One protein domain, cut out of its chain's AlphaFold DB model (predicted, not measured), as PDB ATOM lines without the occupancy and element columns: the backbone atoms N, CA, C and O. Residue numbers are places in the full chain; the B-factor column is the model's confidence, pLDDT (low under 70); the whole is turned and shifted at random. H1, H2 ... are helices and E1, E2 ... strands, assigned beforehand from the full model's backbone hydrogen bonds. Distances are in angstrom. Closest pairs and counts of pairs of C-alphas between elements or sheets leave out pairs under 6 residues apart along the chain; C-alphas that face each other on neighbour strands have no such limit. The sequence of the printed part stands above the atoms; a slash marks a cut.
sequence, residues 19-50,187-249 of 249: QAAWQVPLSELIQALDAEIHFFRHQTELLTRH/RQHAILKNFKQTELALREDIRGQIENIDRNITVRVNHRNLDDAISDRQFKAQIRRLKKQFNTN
ATOM      1  N   GLN A  19     181.917 104.871 123.671       51.09
ATOM      2  CA  GLN A  19     180.493 105.140 123.858       51.09
ATOM      3  C   GLN A  19     180.336 106.658 123.977       51.09
ATOM      4  O   GLN A  19     181.057 107.302 124.739       51.09
ATOM      5  N   ALA A  20     179.453 107.237 123.164       52.38
ATOM      6  CA  ALA A  20     179.253 108.677 123.102       52.38
ATOM      7  C   ALA A  20     178.825 109.204 124.481       52.38
ATOM      8  O   ALA A  20     177.662 109.086 124.858       52.38
ATOM      9  N   ALA A  21     179.769 109.771 125.233       58.38
ATOM     10  CA  ALA A  21     179.487 110.442 126.492       58.38
ATOM     11  C   ALA A  21     178.669 111.697 126.183       58.38
ATOM     12  O   ALA A  21     179.176 112.649 125.581       58.38
ATOM     13  N   TRP A  22     177.396 111.689 126.562       68.81
ATOM     14  CA  TRP A  22     176.537 112.849 126.390       68.81
ATOM     15  C   TRP A  22     176.832 113.834 127.509       68.81
ATOM     16  O   TRP A  22     176.892 113.458 128.679       68.81
ATOM     17  N   GLN A  23     177.077 115.091 127.146       72.19
ATOM     18  CA  GLN A  23     177.205 116.172 128.114       72.19
ATOM     19  C   GLN A  23     175.834 116.806 128.270       72.19
ATOM     20  O   GLN A  23     175.327 117.406 127.327       72.19
ATOM     21  N   VAL A  24     175.239 116.631 129.444       72.81
ATOM     22  CA  VAL A  24     173.913 117.163 129.760       72.81
ATOM     23  C   VAL A  24     174.072 118.202 130.870       72.81
ATOM     24  O   VAL A  24     174.802 117.940 131.837       72.81
ATOM     25  N   PRO A  25     173.446 119.387 130.754       79.94
ATOM     26  CA  PRO A  25     173.394 120.347 131.846       79.94
ATOM     27  C   PRO A  25     172.772 119.712 133.089       79.94
ATOM     28  O   PRO A  25     171.748 119.029 133.017       79.94
ATOM     29  N   LEU A  26     173.368 119.960 134.252       80.44
ATOM     30  CA  LEU A  26     172.856 119.430 135.512       80.44
ATOM     31  C   LEU A  26     171.426 119.916 135.790       80.44
ATOM     32  O   LEU A  26     170.641 119.179 136.379       80.44
ATOM     33  N   SER A  27     171.056 121.105 135.303       79.56
ATOM     34  CA  SER A  27     169.686 121.627 135.338       79.56
ATOM     35  C   SER A  27     168.653 120.706 134.680       79.56
ATOM     36  O   SER A  27     167.572 120.526 135.235       79.56
ATOM     37  N   GLU A  28     168.969 120.103 133.533       77.50
ATOM     38  CA  GLU A  28     168.056 119.201 132.815       77.50
ATOM     39  C   GLU A  28     167.930 117.856 133.539       77.50
ATOM     40  O   GLU A  28     166.834 117.312 133.670       77.50
ATOM     41  N   LEU A  29     169.037 117.358 134.100       75.56
ATOM     42  CA  LEU A  29     169.034 116.150 134.930       75.56
ATOM     43  C   LEU A  29     168.251 116.352 136.231       75.56
ATOM     44  O   LEU A  29     167.543 115.446 136.660       75.56
ATOM     45  N   ILE A  30     168.343 117.537 136.840       80.94
ATOM     46  CA  ILE A  30     167.553 117.906 138.019       80.94
ATOM     47  C   ILE A  30     166.059 117.922 137.678       80.94
ATOM     48  O   ILE A  30     165.272 117.354 138.425       80.94
ATOM     49  N   GLN A  31     165.668 118.521 136.549       79.31
ATOM     50  CA  GLN A  31     164.264 118.557 136.124       79.31
ATOM     51  C   GLN A  31     163.703 117.154 135.858       79.31
ATOM     52  O   GLN A  31     162.598 116.843 136.302       79.31
ATOM     53  N   ALA A  32     164.469 116.291 135.183       76.25
ATOM     54  CA  ALA A  32     164.082 114.901 134.962       76.25
ATOM     55  C   ALA A  32     163.959 114.126 136.287       76.25
ATOM     56  O   ALA A  32     162.975 113.421 136.509       76.25
ATOM     57  N   LEU A  33     164.915 114.316 137.201       79.81
ATOM     58  CA  LEU A  33     164.915 113.678 138.516       79.81
ATOM     59  C   LEU A  33     163.736 114.141 139.384       79.81
ATOM     60  O   LEU A  33     163.098 113.314 140.029       79.81
ATOM     61  N   ASP A  34     163.402 115.433 139.362       78.88
ATOM     62  CA  ASP A  34     162.261 115.992 140.096       78.88
ATOM     63  C   ASP A  34     160.922 115.445 139.559       78.88
ATOM     64  O   ASP A  34     160.033 115.098 140.345       78.88
ATOM     65  N   ALA A  35     160.791 115.278 138.238       77.88
ATOM     66  CA  ALA A  35     159.617 114.659 137.621       77.88
ATOM     67  C   ALA A  35     159.457 113.180 138.021       77.88
ATOM     68  O   ALA A  35     158.350 112.731 138.336       77.88
ATOM     69  N   GLU A  36     160.555 112.423 138.067       74.75
ATOM     70  CA  GLU A  36     160.528 111.030 138.517       74.75
ATOM     71  C   GLU A  36     160.234 110.902 140.010       74.75
ATOM     72  O   GLU A  36     159.409 110.078 140.402       74.75
ATOM     73  N   ILE A  37     160.838 111.741 140.856       80.38
ATOM     74  CA  ILE A  37     160.529 111.783 142.293       80.38
ATOM     75  C   ILE A  37     159.032 112.023 142.496       80.38
ATOM     76  O   ILE A  37     158.391 111.293 143.254       80.38
ATOM     77  N   HIS A  38     158.447 112.987 141.778       79.19
ATOM     78  CA  HIS A  38     157.011 113.250 141.837       79.19
ATOM     79  C   HIS A  38     156.181 112.026 141.412       79.19
ATOM     80  O   HIS A  38     155.234 111.640 142.102       79.19
ATOM     81  N   PHE A  39     156.560 111.367 140.315       78.44
ATOM     82  CA  PHE A  39     155.896 110.153 139.841       78.44
ATOM     83  C   PHE A  39     155.938 109.016 140.877       78.44
ATOM     84  O   PHE A  39     154.906 108.409 141.176       78.44
ATOM     85  N   PHE A  40     157.106 108.731 141.461       75.44
ATOM     86  CA  PHE A  40     157.253 107.654 142.443       75.44
ATOM     87  C   PHE A  40     156.561 107.978 143.776       75.44
ATOM     88  O   PHE A  40     155.933 107.077 144.338       75.44
ATOM     89  N   ARG A  41     156.574 109.240 144.237       80.12
ATOM     90  CA  ARG A  41     155.787 109.690 145.406       80.12
ATOM     91  C   ARG A  41     154.307 109.390 145.220       80.12
ATOM     92  O   ARG A  41     153.729 108.655 146.021       80.12
ATOM     93  N   HIS A  42     153.736 109.838 144.104       76.19
ATOM     94  CA  HIS A  42     152.329 109.606 143.784       76.19
ATOM     95  C   HIS A  42     151.980 108.105 143.744       76.19
ATOM     96  O   HIS A  42     150.970 107.673 144.299       76.19
ATOM     97  N   GLN A  43     152.841 107.269 143.151       70.19
ATOM     98  CA  GLN A  43     152.644 105.813 143.126       70.19
ATOM     99  C   GLN A  43     152.705 105.182 144.527       70.19
ATOM    100  O   GLN A  43     151.898 104.310 144.846       70.19
ATOM    101  N   THR A  44     153.632 105.614 145.388       73.31
ATOM    102  CA  THR A  44     153.722 105.092 146.761       73.31
ATOM    103  C   THR A  44     152.525 105.477 147.625       73.31
ATOM    104  O   THR A  44     152.055 104.644 148.401       73.31
ATOM    105  N   GLU A  45     151.991 106.689 147.466       77.00
ATOM    106  CA  GLU A  45     150.803 107.150 148.191       77.00
ATOM    107  C   GLU A  45     149.576 106.293 147.865       77.00
ATOM    108  O   GLU A  45     148.884 105.833 148.778       77.00
ATOM    109  N   LEU A  46     149.357 105.984 146.582       70.25
ATOM    110  CA  LEU A  46     148.259 105.118 146.140       70.25
ATOM    111  C   LEU A  46     148.340 103.702 146.739       70.25
ATOM    112  O   LEU A  46     147.319 103.133 147.121       70.25
ATOM    113  N   LEU A  47     149.550 103.156 146.900       61.00
ATOM    114  CA  LEU A  47     149.788 101.802 147.422       61.00
ATOM    115  C   LEU A  47     149.720 101.694 148.961       61.00
ATOM    116  O   LEU A  47     149.892 100.614 149.522       61.00
ATOM    117  N   THR A  48     149.518 102.780 149.707       63.06
ATOM    118  CA  THR A  48     149.581 102.730 151.185       63.06
ATOM    119  C   THR A  48     148.240 102.519 151.890       63.06
ATOM    120  O   THR A  48     148.237 102.334 153.104       63.06
ATOM    121  N   ARG A  49     147.114 102.476 151.167       65.88
ATOM    122  CA  ARG A  49     145.776 102.618 151.768       65.88
ATOM    123  C   ARG A  49     145.074 101.327 152.325       65.88
ATOM    124  O   ARG A  49     144.004 101.511 152.891       65.88
ATOM    125  N   HIS A  50     145.615 100.075 152.303       47.91
ATOM    126  CA  HIS A  50     144.914  98.830 152.816       47.91
ATOM    127  C   HIS A  50     145.789  97.654 153.428       47.91
ATOM    128  O   HIS A  50     146.890  97.452 152.911       47.91
ATOM    129  N   ARG A 187     150.577  90.675 149.373       49.56
ATOM    130  CA  ARG A 187     152.023  90.448 149.374       49.56
ATOM    131  C   ARG A 187     152.703  91.044 148.145       49.56
ATOM    132  O   ARG A 187     153.765  91.646 148.282       49.56
ATOM    133  N   GLN A 188     152.119  90.900 146.958       58.75
ATOM    134  CA  GLN A 188     152.618  91.547 145.740       58.75
ATOM    135  C   GLN A 188     152.536  93.073 145.852       58.75
ATOM    136  O   GLN A 188     153.481  93.765 145.485       58.75
ATOM    137  N   HIS A 189     151.463  93.586 146.444       62.88
ATOM    138  CA  HIS A 189     151.260  95.000 146.720       62.88
ATOM    139  C   HIS A 189     152.281  95.531 147.732       62.88
ATOM    140  O   HIS A 189     152.868  96.586 147.515       62.88
ATOM    141  N   ALA A 190     152.584  94.771 148.788       60.03
ATOM    142  CA  ALA A 190     153.636  95.112 149.743       60.03
ATOM    143  C   ALA A 190     155.034  95.116 149.097       60.03
ATOM    144  O   ALA A 190     155.828  96.014 149.366       60.03
ATOM    145  N   ILE A 191     155.335  94.153 148.217       64.88
ATOM    146  CA  ILE A 191     156.603  94.116 147.468       64.88
ATOM    147  C   ILE A 191     156.701  95.314 146.519       64.88
ATOM    148  O   ILE A 191     157.727  95.990 146.505       64.88
ATOM    149  N   LEU A 192     155.638  95.605 145.764       68.56
ATOM    150  CA  LEU A 192     155.593  96.745 144.852       68.56
ATOM    151  C   LEU A 192     155.736  98.066 145.615       68.56
ATOM    152  O   LEU A 192     156.526  98.916 145.215       68.56
ATOM    153  N   LYS A 193     155.040  98.212 146.744       72.31
ATOM    154  CA  LYS A 193     155.155  99.370 147.635       72.31
ATOM    155  C   LYS A 193     156.587  99.542 148.139       72.31
ATOM    156  O   LYS A 193     157.138 100.627 147.991       72.31
ATOM    157  N   ASN A 194     157.206  98.483 148.661       71.69
ATOM    158  CA  ASN A 194     158.587  98.529 149.146       71.69
ATOM    159  C   ASN A 194     159.572  98.887 148.026       71.69
ATOM    160  O   ASN A 194     160.469  99.701 148.235       71.69
ATOM    161  N   PHE A 195     159.393  98.320 146.832       74.50
ATOM    162  CA  PHE A 195     160.207  98.658 145.668       74.50
ATOM    163  C   PHE A 195     160.065 100.141 145.306       74.50
ATOM    164  O   PHE A 195     161.063 100.851 145.244       74.50
ATOM    165  N   LYS A 196     158.832 100.643 145.158       73.94
ATOM    166  CA  LYS A 196     158.570 102.051 144.824       73.94
ATOM    167  C   LYS A 196     159.094 103.016 145.895       73.94
ATOM    168  O   LYS A 196     159.628 104.058 145.539       73.94
ATOM    169  N   GLN A 197     159.011 102.654 147.177       77.50
ATOM    170  CA  GLN A 197     159.583 103.437 148.281       77.50
ATOM    171  C   GLN A 197     161.117 103.448 148.264       77.50
ATOM    172  O   GLN A 197     161.721 104.486 148.519       77.50
ATOM    173  N   THR A 198     161.750 102.321 147.931       77.62
ATOM    174  CA  THR A 198     163.217 102.227 147.831       77.62
ATOM    175  C   THR A 198     163.741 103.050 146.652       77.62
ATOM    176  O   THR A 198     164.694 103.811 146.800       77.62
ATOM    177  N   GLU A 199     163.082 102.943 145.497       76.31
ATOM    178  CA  GLU A 199     163.397 103.720 144.294       76.31
ATOM    179  C   GLU A 199     163.193 105.228 144.509       76.31
ATOM    180  O   GLU A 199     164.010 106.036 144.056       76.31
ATOM    181  N   LEU A 200     162.141 105.609 145.239       81.44
ATOM    182  CA  LEU A 200     161.905 106.994 145.625       81.44
ATOM    183  C   LEU A 200     163.034 107.528 146.517       81.44
ATOM    184  O   LEU A 200     163.632 108.552 146.193       81.44
ATOM    185  N   ALA A 201     163.361 106.811 147.596       81.94
ATOM    186  CA  ALA A 201     164.405 107.219 148.535       81.94
ATOM    187  C   ALA A 201     165.772 107.382 147.850       81.94
ATOM    188  O   ALA A 201     166.525 108.303 148.162       81.94
ATOM    189  N   LEU A 202     166.088 106.518 146.881       78.19
ATOM    190  CA  LEU A 202     167.337 106.587 146.131       78.19
ATOM    191  C   LEU A 202     167.406 107.828 145.223       78.19
ATOM    192  O   LEU A 202     168.458 108.463 145.131       78.19
ATOM    193  N   ARG A 203     166.295 108.202 144.579       79.50
ATOM    194  CA  ARG A 203     166.214 109.423 143.758       79.50
ATOM    195  C   ARG A 203     166.269 110.687 144.609       79.50
ATOM    196  O   ARG A 203     166.981 111.619 144.246       79.50
ATOM    197  N   GLU A 204     165.589 110.700 145.751       82.75
ATOM    198  CA  GLU A 204     165.646 111.807 146.713       82.75
ATOM    199  C   GLU A 204     167.057 112.000 147.292       82.75
ATOM    200  O   GLU A 204     167.521 113.136 147.383       82.75
ATOM    201  N   ASP A 205     167.780 110.918 147.603       82.00
ATOM    202  CA  ASP A 205     169.182 110.984 148.050       82.00
ATOM    203  C   ASP A 205     170.086 111.611 146.979       82.00
ATOM    204  O   ASP A 205     170.865 112.524 147.259       82.00
ATOM    205  N   ILE A 206     169.951 111.187 145.719       78.62
ATOM    206  CA  ILE A 206     170.719 111.774 144.612       78.62
ATOM    207  C   ILE A 206     170.337 113.239 144.403       78.62
ATOM    208  O   ILE A 206     171.220 114.081 144.220       78.62
ATOM    209  N   ARG A 207     169.048 113.574 144.501       80.88
ATOM    210  CA  ARG A 207     168.577 114.955 144.397       80.88
ATOM    211  C   ARG A 207     169.161 115.839 145.495       80.88
ATOM    212  O   ARG A 207     169.616 116.938 145.181       80.88
ATOM    213  N   GLY A 208     169.228 115.347 146.733       79.62
ATOM    214  CA  GLY A 208     169.870 116.034 147.857       79.62
ATOM    215  C   GLY A 208     171.397 116.118 147.727       79.62
ATOM    216  O   GLY A 208     172.023 117.075 148.181       79.62
ATOM    217  N   GLN A 209     172.040 115.158 147.056       75.19
ATOM    218  CA  GLN A 209     173.472 115.242 146.743       75.19
ATOM    219  C   GLN A 209     173.789 116.313 145.692       75.19
ATOM    220  O   GLN A 209     174.891 116.864 145.725       75.19
ATOM    221  N   ILE A 210     172.839 116.605 144.802       78.00
ATOM    222  CA  ILE A 210     172.977 117.541 143.678       78.00
ATOM    223  C   ILE A 210     172.465 118.955 144.014       78.00
ATOM    224  O   ILE A 210     172.877 119.917 143.376       78.00
ATOM    225  N   GLU A 211     171.615 119.109 145.032       74.06
ATOM    226  CA  GLU A 211     170.885 120.349 145.351       74.06
ATOM    227  C   GLU A 211     171.752 121.612 145.478       74.06
ATOM    228  O   GLU A 211     171.336 122.680 145.029       74.06
ATOM    229  N   ASN A 212     172.963 121.471 146.022       71.25
ATOM    230  CA  ASN A 212     173.891 122.578 146.282       71.25
ATOM    231  C   ASN A 212     174.983 122.733 145.208       71.25
ATOM    232  O   ASN A 212     175.907 123.521 145.387       71.25
ATOM    233  N   ILE A 213     174.928 121.951 144.128       75.44
ATOM    234  CA  ILE A 213     175.877 122.040 143.014       75.44
ATOM    235  C   ILE A 213     175.348 123.073 142.011       75.44
ATOM    236  O   ILE A 213     174.146 123.123 141.744       75.44
ATOM    237  N   ASP A 214     176.237 123.893 141.439       75.56
ATOM    238  CA  ASP A 214     175.858 124.861 140.406       75.56
ATOM    239  C   ASP A 214     175.166 124.159 139.222       75.56
ATOM    240  O   ASP A 214     175.686 123.215 138.620       75.56
ATOM    241  N   ARG A 215     173.961 124.634 138.897       73.31
ATOM    242  CA  ARG A 215     173.049 124.042 137.909       73.31
ATOM    243  C   ARG A 215     173.548 124.197 136.475       73.31
ATOM    244  O   ARG A 215     173.086 123.466 135.600       73.31
ATOM    245  N   ASN A 216     174.491 125.111 136.250       76.00
ATOM    246  CA  ASN A 216     175.089 125.366 134.941       76.00
ATOM    247  C   ASN A 216     176.237 124.398 134.604       76.00
ATOM    248  O   ASN A 216     176.735 124.402 133.478       76.00
ATOM    249  N   ILE A 217     176.667 123.561 135.556       78.25
ATOM    250  CA  ILE A 217     177.715 122.562 135.329       78.25
ATOM    251  C   ILE A 217     177.179 121.458 134.414       78.25
ATOM    252  O   ILE A 217     176.081 120.938 134.610       78.25
ATOM    253  N   THR A 218     177.968 121.062 133.420       78.81
ATOM    254  CA  THR A 218     177.646 119.931 132.547       78.81
ATOM    255  C   THR A 218     178.222 118.638 133.113       78.81
ATOM    256  O   THR A 218     179.373 118.579 133.555       78.81
ATOM    257  N   VAL A 219     177.418 117.575 133.106       77.44
ATOM    258  CA  VAL A 219     177.815 116.248 133.595       77.44
ATOM    259  C   VAL A 219     177.810 115.263 132.436       77.44
ATOM    260  O   VAL A 219     176.965 115.333 131.542       77.44
ATOM    261  N   ARG A 220     178.785 114.347 132.429       77.94
ATOM    262  CA  ARG A 220     178.859 113.292 131.417       77.94
ATOM    263  C   ARG A 220     178.007 112.114 131.849       77.94
ATOM    264  O   ARG A 220     178.290 111.501 132.880       77.94
ATOM    265  N   VAL A 221     177.013 111.787 131.034       73.00
ATOM    266  CA  VAL A 221     176.106 110.663 131.249       73.00
ATOM    267  C   VAL A 221     176.268 109.666 130.104       73.00
ATOM    268  O   VAL A 221     176.251 110.037 128.930       73.00
ATOM    269  N   ASN A 222     176.449 108.394 130.458       74.00
ATOM    270  CA  ASN A 222     176.643 107.304 129.494       74.00
ATOM    271  C   ASN A 222     175.326 106.629 129.084       74.00
ATOM    272  O   ASN A 222     175.281 105.875 128.114       74.00
ATOM    273  N   HIS A 223     174.251 106.893 129.824       70.25
ATOM    274  CA  HIS A 223     172.947 106.270 129.649       70.25
ATOM    275  C   HIS A 223     171.894 107.309 129.267       70.25
ATOM    276  O   HIS A 223     171.890 108.425 129.778       70.25
ATOM    277  N   ARG A 224     170.982 106.927 128.367       64.12
ATOM    278  CA  ARG A 224     169.841 107.771 127.973       64.12
ATOM    279  C   ARG A 224     168.669 107.686 128.954       64.12
ATOM    280  O   ARG A 224     167.817 108.562 128.940       64.12
ATOM    281  N   ASN A 225     168.616 106.621 129.754       68.19
ATOM    282  CA  ASN A 225     167.587 106.390 130.761       68.19
ATOM    283  C   ASN A 225     168.096 106.828 132.141       68.19
ATOM    284  O   ASN A 225     169.238 106.514 132.494       68.19
ATOM    285  N   LEU A 226     167.258 107.529 132.908       66.12
ATOM    286  CA  LEU A 226     167.641 108.065 134.212       66.12
ATOM    287  C   LEU A 226     167.896 106.940 135.219       66.12
ATOM    288  O   LEU A 226     168.864 107.028 135.962       66.12
ATOM    289  N   ASP A 227     167.108 105.863 135.186       64.12
ATOM    290  CA  ASP A 227     167.267 104.700 136.074       64.12
ATOM    291  C   ASP A 227     168.673 104.089 135.961       64.12
ATOM    292  O   ASP A 227     169.370 103.860 136.955       64.12
ATOM    293  N   ASP A 228     169.126 103.896 134.722       67.38
ATOM    294  CA  ASP A 228     170.442 103.340 134.429       67.38
ATOM    295  C   ASP A 228     171.547 104.350 134.769       67.38
ATOM    296  O   ASP A 228     172.545 103.987 135.397       67.38
ATOM    297  N   ALA A 229     171.342 105.634 134.451       68.38
ATOM    298  CA  ALA A 229     172.276 106.715 134.772       68.38
ATOM    299  C   ALA A 229     172.472 106.901 136.287       68.38
ATOM    300  O   ALA A 229     173.592 107.090 136.761       68.38
ATOM    301  N   ILE A 230     171.394 106.792 137.061       67.94
ATOM    302  CA  ILE A 230     171.377 106.863 138.521       67.94
ATOM    303  C   ILE A 230     172.174 105.714 139.130       67.94
ATOM    304  O   ILE A 230     172.824 105.899 140.158       67.94
ATOM    305  N   SER A 231     172.137 104.530 138.522       68.00
ATOM    306  CA  SER A 231     172.891 103.366 138.987       68.00
ATOM    307  C   SER A 231     174.368 103.386 138.559       68.00
ATOM    308  O   SER A 231     175.193 102.729 139.207       68.00
ATOM    309  N   ASP A 232     174.724 104.190 137.548       77.00
ATOM    310  CA  ASP A 232     176.072 104.268 136.984       77.00
ATOM    311  C   ASP A 232     177.097 104.774 138.013       77.00
ATOM    312  O   ASP A 232     177.010 105.853 138.617       77.00
ATOM    313  N   ARG A 233     178.142 103.966 138.190       74.50
ATOM    314  CA  ARG A 233     179.267 104.250 139.076       74.50
ATOM    315  C   ARG A 233     180.020 105.511 138.650       74.50
ATOM    316  O   ARG A 233     180.517 106.225 139.525       74.50
ATOM    317  N   GLN A 234     180.124 105.780 137.349       75.06
ATOM    318  CA  GLN A 234     180.825 106.955 136.831       75.06
ATOM    319  C   GLN A 234     180.050 108.239 137.135       75.06
ATOM    320  O   GLN A 234     180.650 109.202 137.612       75.06
ATOM    321  N   PHE A 235     178.727 108.222 136.959       76.38
ATOM    322  CA  PHE A 235     177.848 109.340 137.304       76.38
ATOM    323  C   PHE A 235     177.905 109.663 138.806       76.38
ATOM    324  O   PHE A 235     178.235 110.786 139.191       76.38
ATOM    325  N   LYS A 236     177.749 108.658 139.685       77.75
ATOM    326  CA  LYS A 236     177.880 108.851 141.148       77.75
ATOM    327  C   LYS A 236     179.254 109.385 141.557       77.75
ATOM    328  O   LYS A 236     179.363 110.199 142.476       77.75
ATOM    329  N   ALA A 237     180.323 108.926 140.906       79.50
ATOM    330  CA  ALA A 237     181.672 109.411 141.179       79.50
ATOM    331  C   ALA A 237     181.863 110.873 140.740       79.50
ATOM    332  O   ALA A 237     182.533 111.623 141.452       79.50
ATOM    333  N   GLN A 238     181.264 111.284 139.617       76.25
ATOM    334  CA  GLN A 238     181.287 112.671 139.144       76.25
ATOM    335  C   GLN A 238     180.553 113.604 140.117       76.25
ATOM    336  O   GLN A 238     181.154 114.574 140.571       76.25
ATOM    337  N   ILE A 239     179.334 113.260 140.548       77.94
ATOM    338  CA  ILE A 239     178.574 114.058 141.530       77.94
ATOM    339  C   ILE A 239     179.339 114.204 142.856       77.94
ATOM    340  O   ILE A 239     179.460 115.303 143.398       77.94
ATOM    341  N   ARG A 240     179.954 113.124 143.359       80.75
ATOM    342  CA  ARG A 240     180.784 113.183 144.578       80.75
ATOM    343  C   ARG A 240     182.017 114.074 144.423       80.75
ATOM    344  O   ARG A 240     182.415 114.713 145.394       80.75
ATOM    345  N   ARG A 241     182.653 114.090 143.247       79.38
ATOM    346  CA  ARG A 241     183.806 114.966 142.967       79.38
ATOM    347  C   ARG A 241     183.383 116.432 142.906       79.38
ATOM    348  O   ARG A 241     184.028 117.244 143.558       79.38
ATOM    349  N   LEU A 242     182.280 116.735 142.221       76.38
ATOM    350  CA  LEU A 242     181.719 118.086 142.140       76.38
ATOM    351  C   LEU A 242     181.349 118.624 143.530       76.38
ATOM    352  O   LEU A 242     181.747 119.727 143.892       76.38
ATOM    353  N   LYS A 243     180.707 117.802 144.369       76.75
ATOM    354  CA  LYS A 243     180.389 118.165 145.759       76.75
ATOM    355  C   LYS A 243     181.635 118.425 146.613       76.75
ATOM    356  O   LYS A 243     181.633 119.323 147.447       76.75
ATOM    357  N   LYS A 244     182.713 117.656 146.416       76.06
ATOM    358  CA  LYS A 244     183.986 117.897 147.114       76.06
ATOM    359  C   LYS A 244     184.625 119.215 146.696       76.06
ATOM    360  O   LYS A 244     185.055 119.940 147.575       76.06
ATOM    361  N   GLN A 245     184.655 119.514 145.398       68.62
ATOM    362  CA  GLN A 245     185.217 120.762 144.872       68.62
ATOM    363  C   GLN A 245     184.474 121.994 145.398       68.62
ATOM    364  O   GLN A 245     185.106 123.002 145.691       68.62
ATOM    365  N   PHE A 246     183.155 121.888 145.574       65.88
ATOM    366  CA  PHE A 246     182.330 122.965 146.121       65.88
ATOM    367  C   PHE A 246     182.504 123.166 147.636       65.88
ATOM    368  O   PHE A 246     182.379 124.281 148.112       65.88
ATOM    369  N   ASN A 247     182.821 122.109 148.395       62.28
ATOM    370  CA  ASN A 247     183.050 122.191 149.847       62.28
ATOM    371  C   ASN A 247     184.489 122.588 150.234       62.28
ATOM    372  O   ASN A 247     184.769 122.772 151.416       62.28
ATOM    373  N   THR A 248     185.422 122.604 149.278       58.34
ATOM    374  CA  THR A 248     186.835 122.962 149.501       58.34
ATOM    375  C   THR A 248     187.178 124.402 149.117       58.34
ATOM    376  O   THR A 248     188.303 124.822 149.381       58.34
ATOM    377  N   ASN A 249     186.239 125.121 148.502       46.53
ATOM    378  CA  ASN A 249     186.289 126.570 148.290       46.53
ATOM    379  C   ASN A 249     185.419 127.268 149.339       46.53
ATOM    380  O   ASN A 249     185.740 128.429 149.663       46.53
TER     381      ASN A 249
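AT A GLANCE: This is residues 19 to 50 and 187 to 249 of the 249 residues of an uncharacterized protein of Zhongshania aliphaticivorans (UniProt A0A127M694). Two long helices, H1 and H2, lie side by side and run opposite ways along the length of the model, and at the end where H1 begins and H2 ends there is a small head made of a two-strand ribbon, E1 and E2, and the helix H4. The short helix H3 sits between this head and the long pair, near both long helices. The printed part has 95 residues, and along it come E1, H1, H2, E2, H3 and H4; the strands are antiparallel, in the order E1 - E2, and the class is mostly helix. It is only just loose, close to compact, with a radius of gyration of the C-alphas of 15.1 A, and its outline is elongated, with spans of 49 by 32 by 20 A.

HOW THE PARTS SIT: Start at E1, residues 22 to 25, and look across to E2, residues 218 to 221, its antiparallel neighbour, with 141 degrees between their directions. Here N 24 and O 219 are 3.0 A apart and N 221 and O 22 are 2.9 A apart, both within hydrogen-bond range. A tight link leads from E1 into H1, residues 26 to 46, and the closest C-alphas of H1 and E2, those of Leu 26 and Thr 218, are 5.7 A apart. H1 touches H2, residues 187 to 210, at a shallow tilt of 27 degrees, opposite ways; look at Phe 40 and Leu 200, whose C-alphas are the closest at 5.7 A. After E2 comes H3, residues 226 to 231, close to H1 but not clearly touching it, with the C-alphas of Leu 33 and Leu 226 the closest at 7.6 A. H3 is also close to H2 but not clearly touching, about perpendicular at 82 degrees, with the C-alphas of Arg 203 and Ile 230 the closest at 7.8 A. Last comes H4, residues 233 to 247, which touches H2 at a steep tilt of 41 degrees, the same way. H2 touches H4 with residues 209 to 210 alone, and H4 touches H2 with residues 239 to 243 alone; the closest C-alphas of the two are those of Ile 210 and Ile 239, 6.9 A apart. The closest C-alphas of E2 and H4, those of Val 221 and Phe 235, are 6.4 A apart. H1 and H4 are apart, and E1 is apart from H2, H3 and H4. In H1, H2, H3 and H4 every O i to N i+4 pair is within hydrogen-bond range.

IN THESE COORDINATES: Find C-alpha 22 at (176.537, 112.849, 126.390), where E1 begins its 9.8 A. H1 starts at C-alpha 26 at (172.856, 119.430, 135.512) and runs 30.4 A to C-alpha 46. Beyond the cut, H2 runs 34.7 A from C-alpha 187 to C-alpha 210, and it is the longest helix, with 24 residues. E2 spans 9.5 A, H3 spans 8.5 A, and H4 runs 21.3 A to C-alpha 247 at (183.050, 122.191, 149.847).

THE WHOLE: The two C-alphas farthest apart, those of His 50 and Asn 249, are 50.0 A from each other. Residues 51 to 186 are not printed, and across this cut, in the link from H1 to H2, C-alphas 50 and 187 are 11.5 A apart. Of the links that are printed whole, H2 to E2 is short but not tight, the others are tight, and none is long. The mean pLDDT of the printed part is 72.6, and 27 residues are under 70: 19 to 22, 47 to 50, 187 to 192, 224 to 231 and 245 to 249.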